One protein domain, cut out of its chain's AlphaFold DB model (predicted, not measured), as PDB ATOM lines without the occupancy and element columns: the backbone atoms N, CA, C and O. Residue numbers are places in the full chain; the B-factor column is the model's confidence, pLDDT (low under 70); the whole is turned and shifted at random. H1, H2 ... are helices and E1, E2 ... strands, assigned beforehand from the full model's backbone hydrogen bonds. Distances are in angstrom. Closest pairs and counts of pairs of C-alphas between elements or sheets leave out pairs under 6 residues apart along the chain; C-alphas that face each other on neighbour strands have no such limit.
ATOM      1  N   LYS A  86     -16.388 -35.693  -3.085       91.19
ATOM      2  CA  LYS A  86     -17.185 -34.853  -2.181       91.19
ATOM      3  C   LYS A  86     -17.943 -35.770  -1.227       91.19
ATOM      4  O   LYS A  86     -17.967 -36.981  -1.433       91.19
ATOM      5  N   ILE A  87     -18.566 -35.190  -0.212       89.06
ATOM      6  CA  ILE A  87     -19.473 -35.935   0.662       89.06
ATOM      7  C   ILE A  87     -20.906 -35.546   0.333       89.06
ATOM      8  O   ILE A  87     -21.193 -34.362   0.132       89.06
ATOM      9  N   SER A  88     -21.762 -36.558   0.260       88.00
ATOM     10  CA  SER A  88     -23.167 -36.449  -0.127       88.00
ATOM     11  C   SER A  88     -24.122 -36.956   0.965       88.00
ATOM     12  O   SER A  88     -25.331 -36.854   0.791       88.00
ATOM     13  N   GLY A  89     -23.610 -37.467   2.089       85.81
ATOM     14  CA  GLY A  89     -24.407 -37.992   3.204       85.81
ATOM     15  C   GLY A  89     -23.537 -38.437   4.381       85.81
ATOM     16  O   GLY A  89     -22.317 -38.540   4.233       85.81
ATOM     17  N   TRP A  90     -24.162 -38.655   5.538       84.75
ATOM     18  CA  TRP A  90     -23.500 -38.945   6.814       84.75
ATOM     19  C   TRP A  90     -24.364 -39.853   7.662       84.75
ATOM     20  O   TRP A  90     -25.587 -39.749   7.616       84.75
ATOM     21  N   ASP A  91     -23.700 -40.692   8.441       84.94
ATOM     22  CA  ASP A  91     -24.308 -41.521   9.463       84.94
ATOM     23  C   ASP A  91     -23.510 -41.326  10.754       84.94
ATOM     24  O   ASP A  91     -22.348 -41.737  10.862       84.94
ATOM     25  N   TRP A  92     -24.114 -40.615  11.705       78.25
ATOM     26  CA  TRP A  92     -23.491 -40.307  12.988       78.25
ATOM     27  C   TRP A  92     -23.427 -41.522  13.914       78.25
ATOM     28  O   TRP A  92     -22.502 -41.598  14.721       78.25
ATOM     29  N   GLU A  93     -24.371 -42.459  13.789       81.94
ATOM     30  CA  GLU A  93     -24.419 -43.668  14.616       81.94
ATOM     31  C   GLU A  93     -23.280 -44.613  14.227       81.94
ATOM     32  O   GLU A  93     -22.521 -45.067  15.086       81.94
ATOM     33  N   ASP A  94     -23.096 -44.816  12.922       82.38
ATOM     34  CA  ASP A  94     -22.037 -45.675  12.385       82.38
ATOM     35  C   ASP A  94     -20.684 -44.951  12.247       82.38
ATOM     36  O   ASP A  94     -19.649 -45.577  11.990       82.38
ATOM     37  N   GLY A  95     -20.659 -43.623  12.395       84.00
ATOM     38  CA  GLY A  95     -19.462 -42.804  12.194       84.00
ATOM     39  C   GLY A  95     -18.956 -42.840  10.747       84.00
ATOM     40  O   GLY A  95     -17.742 -42.786  10.498       84.00
ATOM     41  N   THR A  96     -19.869 -42.956   9.780       88.38
ATOM     42  CA  THR A  96     -19.552 -43.073   8.353       88.38
ATOM     43  C   THR A  96     -20.035 -41.870   7.549       88.38
ATOM     44  O   THR A  96     -20.894 -41.091   7.960       88.38
ATOM     45  N   ALA A  97     -19.428 -41.685   6.382       89.44
ATOM     46  CA  ALA A  97     -19.805 -40.675   5.413       89.44
ATOM     47  C   ALA A  97     -20.001 -41.321   4.042       89.44
ATOM     48  O   ALA A  97     -19.249 -42.213   3.636       89.44
ATOM     49  N   LEU A  98     -20.996 -40.832   3.309       91.12
ATOM     50  CA  LEU A  98     -21.247 -41.200   1.927       91.12
ATOM     51  C   LEU A  98     -20.368 -40.348   1.015       91.12
ATOM     52  O   LEU A  98     -20.672 -39.185   0.727       91.12
ATOM     53  N   TYR A  99     -19.276 -40.937   0.545       92.19
ATOM     54  CA  TYR A  99     -18.381 -40.309  -0.416       92.19
ATOM     55  C   TYR A  99     -18.872 -40.533  -1.839       92.19
ATOM     56  O   TYR A  99     -19.242 -41.646  -2.204       92.19
ATOM     57  N   GLU A 100     -18.820 -39.482  -2.653       93.69
ATOM     58  CA  GLU A 100     -19.099 -39.530  -4.086       93.69
ATOM     59  C   GLU A 100     -17.838 -39.179  -4.879       93.69
ATOM     60  O   GLU A 100     -17.122 -38.227  -4.546       93.69
ATOM     61  N   TYR A 101     -17.594 -39.929  -5.953       93.38
ATOM     62  CA  TYR A 101     -16.422 -39.795  -6.820       93.38
ATOM     63  C   TYR A 101     -16.824 -39.404  -8.244       93.38
ATOM     64  O   TYR A 101     -17.979 -39.513  -8.653       93.38
ATOM     65  N   LYS A 102     -15.865 -38.900  -9.028       90.19
ATOM     66  CA  LYS A 102     -16.134 -38.364 -10.377       90.19
ATOM     67  C   LYS A 102     -16.684 -39.385 -11.377       90.19
ATOM     68  O   LYS A 102     -17.214 -38.969 -12.403       90.19
ATOM     69  N   ASP A 103     -16.554 -40.673 -11.094       85.75
ATOM     70  CA  ASP A 103     -17.160 -41.767 -11.852       85.75
ATOM     71  C   ASP A 103     -18.582 -42.118 -11.385       85.75
ATOM     72  O   ASP A 103     -19.101 -43.161 -11.757       85.75
ATOM     73  N   GLN A 104     -19.206 -41.251 -10.580       83.94
ATOM     74  CA  GLN A 104     -20.547 -41.412 -10.009       83.94
ATOM     75  C   GLN A 104     -20.679 -42.550  -8.993       83.94
ATOM     76  O   GLN A 104     -21.781 -42.811  -8.512       83.94
ATOM     77  N   ALA A 105     -19.579 -43.197  -8.610       86.31
ATOM     78  CA  ALA A 105     -19.623 -44.157  -7.528       86.31
ATOM     79  C   ALA A 105     -19.915 -43.465  -6.195       86.31
ATOM     80  O   ALA A 105     -19.447 -42.351  -5.932       86.31
ATOM     81  N   GLN A 106     -20.645 -44.179  -5.344       90.88
ATOM     82  CA  GLN A 106     -20.958 -43.775  -3.985       90.88
ATOM     83  C   GLN A 106     -20.552 -44.887  -3.022       90.88
ATOM     84  O   GLN A 106     -20.853 -46.059  -3.261       90.88
ATOM     85  N   CYS A 107     -19.839 -44.539  -1.955       90.56
ATOM     86  CA  CYS A 107     -19.388 -45.502  -0.954       90.56
ATOM     87  C   CYS A 107     -19.554 -44.925   0.449       90.56
ATOM     88  O   CYS A 107     -19.058 -43.832   0.730       90.56
ATOM     89  N   TRP A 108     -20.200 -45.686   1.329       91.88
ATOM     90  CA  TRP A 108     -20.143 -45.448   2.766       91.88
ATOM     91  C   TRP A 108     -18.786 -45.914   3.280       91.88
ATOM     92  O   TRP A 108     -18.441 -47.091   3.180       91.88
ATOM     93  N   LEU A 109     -17.990 -44.974   3.777       90.81
ATOM     94  CA  LEU A 109     -16.680 -45.229   4.371       90.81
ATOM     95  C   LEU A 109     -16.611 -44.526   5.728       90.81
ATOM     96  O   LEU A 109     -17.415 -43.627   5.975       90.81
ATOM     97  N   PRO A 110     -15.656 -44.884   6.605       88.81
ATOM     98  CA  PRO A 110     -15.436 -44.134   7.834       88.81
ATOM     99  C   PRO A 110     -15.335 -42.639   7.533       88.81
ATOM    100  O   PRO A 110     -14.618 -42.243   6.613       88.81
ATOM    101  N   ALA A 111     -16.046 -41.815   8.297       84.31
ATOM    102  CA  ALA A 111     -16.003 -40.369   8.116       84.31
ATOM    103  C   ALA A 111     -14.575 -39.839   8.339       84.31
ATOM    104  O   ALA A 111     -14.115 -38.920   7.667       84.31
ATOM    105  N   TYR A 112     -13.824 -40.444   9.256       78.75
ATOM    106  CA  TYR A 112     -12.450 -40.056   9.541       78.75
ATOM    107  C   TYR A 112     -11.593 -41.265   9.931       78.75
ATOM    108  O   TYR A 112     -12.086 -42.272  10.432       78.75
ATOM    109  N   ASP A 113     -10.284 -41.153   9.710       75.19
ATOM    110  CA  ASP A 113      -9.274 -41.989  10.354       75.19
ATOM    111  C   ASP A 113      -8.942 -41.343  11.717       75.19
ATOM    112  O   ASP A 113      -8.445 -40.212  11.734       75.19
ATOM    113  N   PRO A 114      -9.201 -41.999  12.864       70.69
ATOM    114  CA  PRO A 114      -8.938 -41.424  14.188       70.69
ATOM    115  C   PRO A 114      -7.476 -41.017  14.405       70.69
ATOM    116  O   PRO A 114      -7.186 -40.164  15.238       70.69
ATOM    117  N   THR A 115      -6.546 -41.619  13.659       69.00
ATOM    118  CA  THR A 115      -5.109 -41.363  13.804       69.00
ATOM    119  C   THR A 115      -4.606 -40.181  12.974       69.00
ATOM    120  O   THR A 115      -3.554 -39.628  13.291       69.00
ATOM    121  N   GLU A 116      -5.338 -39.779  11.928       68.75
ATOM    122  CA  GLU A 116      -4.865 -38.796  10.941       68.75
ATOM    123  C   GLU A 116      -5.890 -37.684  10.629       68.75
ATOM    124  O   GLU A 116      -5.489 -36.545  10.387       68.75
ATOM    125  N   ASP A 117      -7.199 -37.968  10.678       66.81
ATOM    126  CA  ASP A 117      -8.233 -37.161  10.009       66.81
ATOM    127  C   ASP A 117      -9.369 -36.648  10.936       66.81
ATOM    128  O   ASP A 117     -10.259 -35.944  10.457       66.81
ATOM    129  N   GLN A 118      -9.382 -36.938  12.249       69.12
ATOM    130  CA  GLN A 118     -10.507 -36.557  13.137       69.12
ATOM    131  C   GLN A 118     -10.789 -35.041  13.141       69.12
ATOM    132  O   GLN A 118     -11.920 -34.607  12.935       69.12
ATOM    133  N   LEU A 119      -9.749 -34.221  13.327       69.62
ATOM    134  CA  LEU A 119      -9.883 -32.758  13.305       69.62
ATOM    135  C   LEU A 119     -10.251 -32.233  11.918       69.62
ATOM    136  O   LEU A 119     -10.925 -31.215  11.789       69.62
ATOM    137  N   TRP A 120      -9.799 -32.918  10.866       75.19
ATOM    138  CA  TRP A 120     -10.091 -32.513   9.500       75.19
ATOM    139  C   TRP A 120     -11.593 -32.603   9.213       75.19
ATOM    140  O   TRP A 120     -12.136 -31.712   8.563       75.19
ATOM    141  N   MET A 121     -12.258 -33.629   9.745       74.69
ATOM    142  CA  MET A 121     -13.677 -33.845   9.516       74.69
ATOM    143  C   MET A 121     -14.547 -32.738  10.115       74.69
ATOM    144  O   MET A 121     -15.330 -32.102   9.408       74.69
ATOM    145  N   LEU A 122     -14.342 -32.451  11.402       75.88
ATOM    146  CA  LEU A 122     -15.052 -31.382  12.105       75.88
ATOM    147  C   LEU A 122     -14.836 -30.030  11.412       75.88
ATOM    148  O   LEU A 122     -15.799 -29.335  11.095       75.88
ATOM    149  N   ASN A 123     -13.585 -29.723  11.049       82.00
ATOM    150  CA  ASN A 123     -13.250 -28.511  10.301       82.00
ATOM    151  C   ASN A 123     -13.928 -28.456   8.923       82.00
ATOM    152  O   ASN A 123     -14.226 -27.373   8.417       82.00
ATOM    153  N   TYR A 124     -14.116 -29.597   8.254       82.62
ATOM    154  CA  TYR A 124     -14.750 -29.628   6.939       82.62
ATOM    155  C   TYR A 124     -16.253 -29.361   7.036       82.62
ATOM    156  O   TYR A 124     -16.765 -28.566   6.250       82.62
ATOM    157  N   ILE A 125     -16.933 -29.962   8.014       81.00
ATOM    158  CA  ILE A 125     -18.358 -29.725   8.279       81.00
ATOM    159  C   ILE A 125     -18.591 -28.253   8.639       81.00
ATOM    160  O   ILE A 125     -19.401 -27.592   7.990       81.00
ATOM    161  N   GLU A 126     -17.790 -27.704   9.554       85.06
ATOM    162  CA  GLU A 126     -17.839 -26.285   9.929       85.06
ATOM    163  C   GLU A 126     -17.640 -25.366   8.706       85.06
ATOM    164  O   GLU A 126     -18.335 -24.368   8.519       85.06
ATOM    165  N   GLN A 127     -16.726 -25.713   7.793       87.50
ATOM    166  CA  GLN A 127     -16.545 -24.962   6.545       87.50
ATOM    167  C   GLN A 127     -17.755 -25.029   5.607       87.50
ATOM    168  O   GLN A 127     -17.981 -24.077   4.854       87.50
ATOM    169  N   LEU A 128     -18.471 -26.154   5.565       88.56
ATOM    170  CA  LEU A 128     -19.678 -26.287   4.752       88.56
ATOM    171  C   LEU A 128     -20.821 -25.462   5.347       88.56
ATOM    172  O   LEU A 128     -21.518 -24.779   4.592       88.56
ATOM    173  N   GLU A 129     -20.970 -25.470   6.669       88.38
ATOM    174  CA  GLU A 129     -21.960 -24.667   7.390       88.38
ATOM    175  C   GLU A 129     -21.689 -23.168   7.218       88.38
ATOM    176  O   GLU A 129     -22.557 -22.430   6.761       88.38
ATOM    177  N   ASN A 130     -20.447 -22.723   7.437       90.31
ATOM    178  CA  ASN A 130     -20.040 -21.323   7.268       90.31
ATOM    179  C   ASN A 130     -20.255 -20.792   5.839       90.31
ATOM    180  O   ASN A 130     -20.405 -19.591   5.619       90.31
ATOM    181  N   LYS A 131     -20.273 -21.680   4.837       90.31
ATOM    182  CA  LYS A 131     -20.584 -21.338   3.436       90.31
ATOM    183  C   LYS A 131     -22.080 -21.418   3.113       90.31
ATOM    184  O   LYS A 131     -22.479 -21.154   1.972       90.31
ATOM    185  N   GLY A 132     -22.902 -21.804   4.085       90.44
ATOM    186  CA  GLY A 132     -24.320 -22.096   3.924       90.44
ATOM    187  C   GLY A 132     -24.557 -23.155   2.854       90.44
ATOM    188  O   GLY A 132     -25.423 -22.961   2.000       90.44
ATOM    189  N   ILE A 133     -23.701 -24.182   2.803       90.12
ATOM    190  CA  ILE A 133     -23.858 -25.359   1.932       90.12
ATOM    191  C   ILE A 133     -24.700 -26.415   2.638       90.12
ATOM    192  O   ILE A 133     -25.551 -27.039   2.006       90.12
ATOM    193  N   ILE A 134     -24.463 -26.580   3.935       90.25
ATOM    194  CA  ILE A 134     -25.287 -27.389   4.824       90.25
ATOM    195  C   ILE A 134     -25.986 -26.483   5.829       90.25
ATOM    196  O   ILE A 134     -25.546 -25.353   6.062       90.25
ATOM    197  N   LYS A 135     -27.065 -26.990   6.412       89.06
ATOM    198  CA  LYS A 135     -27.729 -26.399   7.566       89.06
ATOM    199  C   LYS A 135     -28.023 -27.519   8.558       89.06
ATOM    200  O   LYS A 135     -28.526 -28.556   8.132       89.06
ATOM    201  N   PHE A 136     -27.703 -27.298   9.828       84.94
ATOM    202  CA  PHE A 136     -28.138 -28.183  10.901       84.94
ATOM    203  C   PHE A 136     -29.620 -27.963  11.199       84.94
ATOM    204  O   PHE A 136     -30.107 -26.825  11.209       84.94
ATOM    205  N   ASP A 137     -30.318 -29.068  11.400       81.94
ATOM    206  CA  ASP A 137     -31.711 -29.120  11.809       81.94
ATOM    207  C   ASP A 137     -31.791 -29.285  13.341       81.94
ATOM    208  O   ASP A 137     -30.783 -29.510  14.017       81.94
ATOM    209  N   ASP A 138     -32.985 -29.106  13.911       81.38
ATOM    210  CA  ASP A 138     -33.175 -29.049  15.371       81.38
ATOM    211  C   ASP A 138     -32.847 -30.379  16.086       81.38
ATOM    212  O   ASP A 138     -32.691 -30.406  17.305       81.38
ATOM    213  N   ASP A 139     -32.748 -31.478  15.337       79.50
ATOM    214  CA  ASP A 139     -32.413 -32.825  15.805       79.50
ATOM    215  C   ASP A 139     -30.920 -33.179  15.654       79.50
ATOM    216  O   ASP A 139     -30.561 -34.354  15.701       79.50
ATOM    217  N   GLU A 140     -30.052 -32.180  15.452       71.25
ATOM    218  CA  GLU A 140     -28.606 -32.330  15.196       71.25
ATOM    219  C   GLU A 140     -28.259 -33.051  13.875       71.25
ATOM    220  O   GLU A 140     -27.081 -33.241  13.546       71.25
ATOM    221  N   SER A 141     -29.258 -33.393  13.055       74.94
ATOM    222  CA  SER A 141     -29.028 -33.795  11.670       74.94
ATOM    223  C   SER A 141     -28.684 -32.576  10.809       74.94
ATOM    224  O   SER A 141     -28.748 -31.426  11.252       74.94
ATOM    225  N   PHE A 142     -28.270 -32.800   9.562       76.81
ATOM    226  CA  PHE A 142     -28.103 -31.697   8.628       76.81
ATOM    227  C   PHE A 142     -28.527 -32.055   7.219       76.81
ATOM    228  O   PHE A 142     -28.411 -33.192   6.760       76.81
ATOM    229  N   SER A 143     -28.927 -31.021   6.493       82.69
ATOM    230  CA  SER A 143     -29.347 -31.109   5.106       82.69
ATOM    231  C   SER A 143     -28.453 -30.270   4.196       82.69
ATOM    232  O   SER A 143     -27.970 -29.191   4.552       82.69
ATOM    233  N   PHE A 144     -28.209 -30.769   2.980       85.56
ATOM    234  CA  PHE A 144     -27.539 -29.994   1.937       85.56
ATOM    235  C   PHE A 144     -28.522 -28.984   1.345       85.56
ATOM    236  O   PHE A 144     -29.378 -29.329   0.532       85.56
ATOM    237  N   VAL A 145     -28.366 -27.716   1.715       89.38
ATOM    238  CA  VAL A 145     -29.160 -26.603   1.171       89.38
ATOM    239  C   VAL A 145     -28.609 -26.094  -0.165       89.38
ATOM    240  O   VAL A 145     -29.312 -25.421  -0.918       89.38
ATOM    241  N   LYS A 146     -27.348 -26.415  -0.484       88.69
ATOM    242  CA  LYS A 146     -26.709 -26.143  -1.780       88.69
ATOM    243  C   LYS A 146     -25.870 -27.340  -2.234       88.69
ATOM    244  O   LYS A 146     -25.420 -28.124  -1.399       88.69
ATOM    245  N   PRO A 147     -25.572 -27.457  -3.542       85.69
ATOM    246  CA  PRO A 147     -24.657 -28.481  -4.032       85.69
ATOM    247  C   PRO A 147     -23.272 -28.377  -3.376       85.69
ATOM    248  O   PRO A 147     -22.625 -27.329  -3.440       85.69
ATOM    249  N   ASN A 148     -22.788 -29.475  -2.789       87.94
ATOM    250  CA  ASN A 148     -21.426 -29.554  -2.265       87.94
ATOM    251  C   ASN A 148     -20.413 -29.581  -3.429       87.94
ATOM    252  O   ASN A 148     -20.491 -30.476  -4.281       87.94
ATOM    253  N   PRO A 149     -19.469 -28.623  -3.514       89.19
ATOM    254  CA  PRO A 149     -18.506 -28.582  -4.603       89.19
ATOM    255  C   PRO A 149     -17.505 -29.739  -4.532       89.19
ATOM    256  O   PRO A 149     -17.040 -30.130  -3.461       89.19
ATOM    257  N   TRP A 150     -17.096 -30.219  -5.706       92.00
ATOM    258  CA  TRP A 150     -16.025 -31.205  -5.846       92.00
ATOM    259  C   TRP A 150     -14.719 -30.718  -5.213       92.00
ATOM    260  O   TRP A 150     -14.261 -29.602  -5.473       92.00
ATOM    261  N   LYS A 151     -14.078 -31.593  -4.442       91.44
ATOM    262  CA  LYS A 151     -12.739 -31.387  -3.900       91.44
ATOM    263  C   LYS A 151     -11.695 -32.082  -4.777       91.44
ATOM    264  O   LYS A 151     -11.876 -33.243  -5.149       91.44
ATOM    265  N   PRO A 152     -10.586 -31.396  -5.107       91.88
ATOM    266  CA  PRO A 152      -9.462 -32.023  -5.789       91.88
ATOM    267  C   PRO A 152      -8.848 -33.155  -4.959       91.88
ATOM    268  O   PRO A 152      -8.787 -33.077  -3.730       91.88
ATOM    269  N   SER A 153      -8.297 -34.158  -5.643       92.12
ATOM    270  CA  SER A 153      -7.688 -35.343  -5.026       92.12
ATOM    271  C   SER A 153      -6.568 -35.045  -4.029       92.12
ATOM    272  O   SER A 153      -6.379 -35.794  -3.075       92.12
ATOM    273  N   ILE A 154      -5.842 -33.934  -4.189       89.75
ATOM    274  CA  ILE A 154      -4.777 -33.533  -3.256       89.75
ATOM    275  C   ILE A 154      -5.292 -33.265  -1.833       89.75
ATOM    276  O   ILE A 154      -4.541 -33.434  -0.876       89.75
ATOM    277  N   HIS A 155      -6.567 -32.898  -1.697       87.56
ATOM    278  CA  HIS A 155      -7.223 -32.640  -0.417       87.56
ATOM    279  C   HIS A 155      -8.004 -33.847   0.107       87.56
ATOM    280  O   HIS A 155      -8.742 -33.705   1.077       87.56
ATOM    281  N   MET A 156      -7.896 -35.009  -0.543       89.94
ATOM    282  CA  MET A 156      -8.629 -36.195  -0.124       89.94
ATOM    283  C   MET A 156      -8.055 -36.775   1.175       89.94
ATOM    284  O   MET A 156      -6.861 -37.130   1.194       89.94
ATOM    285  N   PRO A 157      -8.874 -36.884   2.241       88.00
ATOM    286  CA  PRO A 157      -8.471 -37.567   3.463       88.00
ATOM    287  C   PRO A 157      -8.275 -39.056   3.173       88.00
ATOM    288  O   PRO A 157      -8.724 -39.582   2.149       88.00
ATOM    289  N   LYS A 158      -7.579 -39.750   4.064       88.69
ATOM    290  CA  LYS A 158      -7.286 -41.173   3.885       88.69
ATOM    291  C   LYS A 158      -8.541 -42.026   4.062       88.69
ATOM    292  O   LYS A 158      -8.714 -42.999   3.332       88.69
ATOM    293  N   ALA A 159      -9.433 -41.617   4.963       88.62
ATOM    294  CA  ALA A 159     -10.714 -42.283   5.208       88.62
ATOM    295  C   ALA A 159     -11.606 -42.375   3.950       88.62
ATOM    296  O   ALA A 159     -12.289 -43.373   3.742       88.62
TER     297      ALA A 159
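AT A GLANCE: This is residues 86 to 159 of the 258 residues of an uncharacterized protein of Owenweeksia hongkongensis (strain DSM 17368 / CIP 108786 / JCM 12287 / NRRL B-23963 / UST20020801) (UniProt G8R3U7). Picture two small antiparallel sheets, the three-stranded E1 E2 E3 and the two-strand hairpin E4 E5, with E1 and E5 near each other; the single helix H1 lies off to one side of both sheets, away from E1 and E2, with its last part beside E4, and after E5 a long stretch with no named element, residues 145 to 159, runs back toward the first sheet's end of the domain. The printed part has 74 residues, and its named elements follow each other as E1, E2, E3, H1, E4, E5. The class is mixed, helices and strands, with 36 residues, under half of those printed, in named elements. The whole is compact, with a radius of gyration of the C-alphas of 12.0 A, and rounded, spanning 31 by 26 by 19 A.

IN THESE COORDINATES: Find C-alpha 86 at (-17.185, -34.853, -2.181); there E1 begins, residues 86 to 91, 15.2 A from first to last C-alpha. Next come E2, residues 96 to 101, 15.8 A long, and E3, residues 106 to 110, 13.1 A long. Look for C-alpha 118 at (-10.507, -36.557, 13.137), where H1 starts; it covers residues 118 to 130 and is 18.9 A long. E4 is residues 134 to 136, and E5, residues 142 to 144, ends at C-alpha 144, at (-27.539, -29.994, 1.937).

HOW THE PARTS SIT: Begin with E1, E2 and E3, a meander, each strand the antiparallel neighbour of the one before; E1 and E3 are its edge strands. E1 and E2 form a hairpin at 157 degrees between their directions, with N 88 and O 98 2.9 A apart, within hydrogen-bond range. E2 and E3 form a hairpin at 143 degrees, with N 97 and O 109 at 2.8 A, also within range. H1 is not on this sheet, with 1 pair of C-alphas within 10 A; it is apart from E1 and from E2. In H1, 8 of 9 O i to N i+4 pairs are within hydrogen-bond range. The closest C-alphas of H1 and E4 are those of Leu 128 and Ile 134, 5.7 A apart. E4 and E5 form an antiparallel hairpin at 159 degrees, with N 135 and O 143 at 3.0 A, within hydrogen-bond range. E1 and E5 are near each other, with 7 pairs of C-alphas within 10 A, while H1 and E5 are apart.

THE WHOLE: The two C-alphas farthest apart are those of Asp 138 and Ile 154, 34.3 A. The printed part has no cut. The link from E3 to H1, 7 residues, is short but not tight; the other links between named elements are tight. The mean pLDDT of the printed part is 84.7, and residues 115 to 119 are under 70.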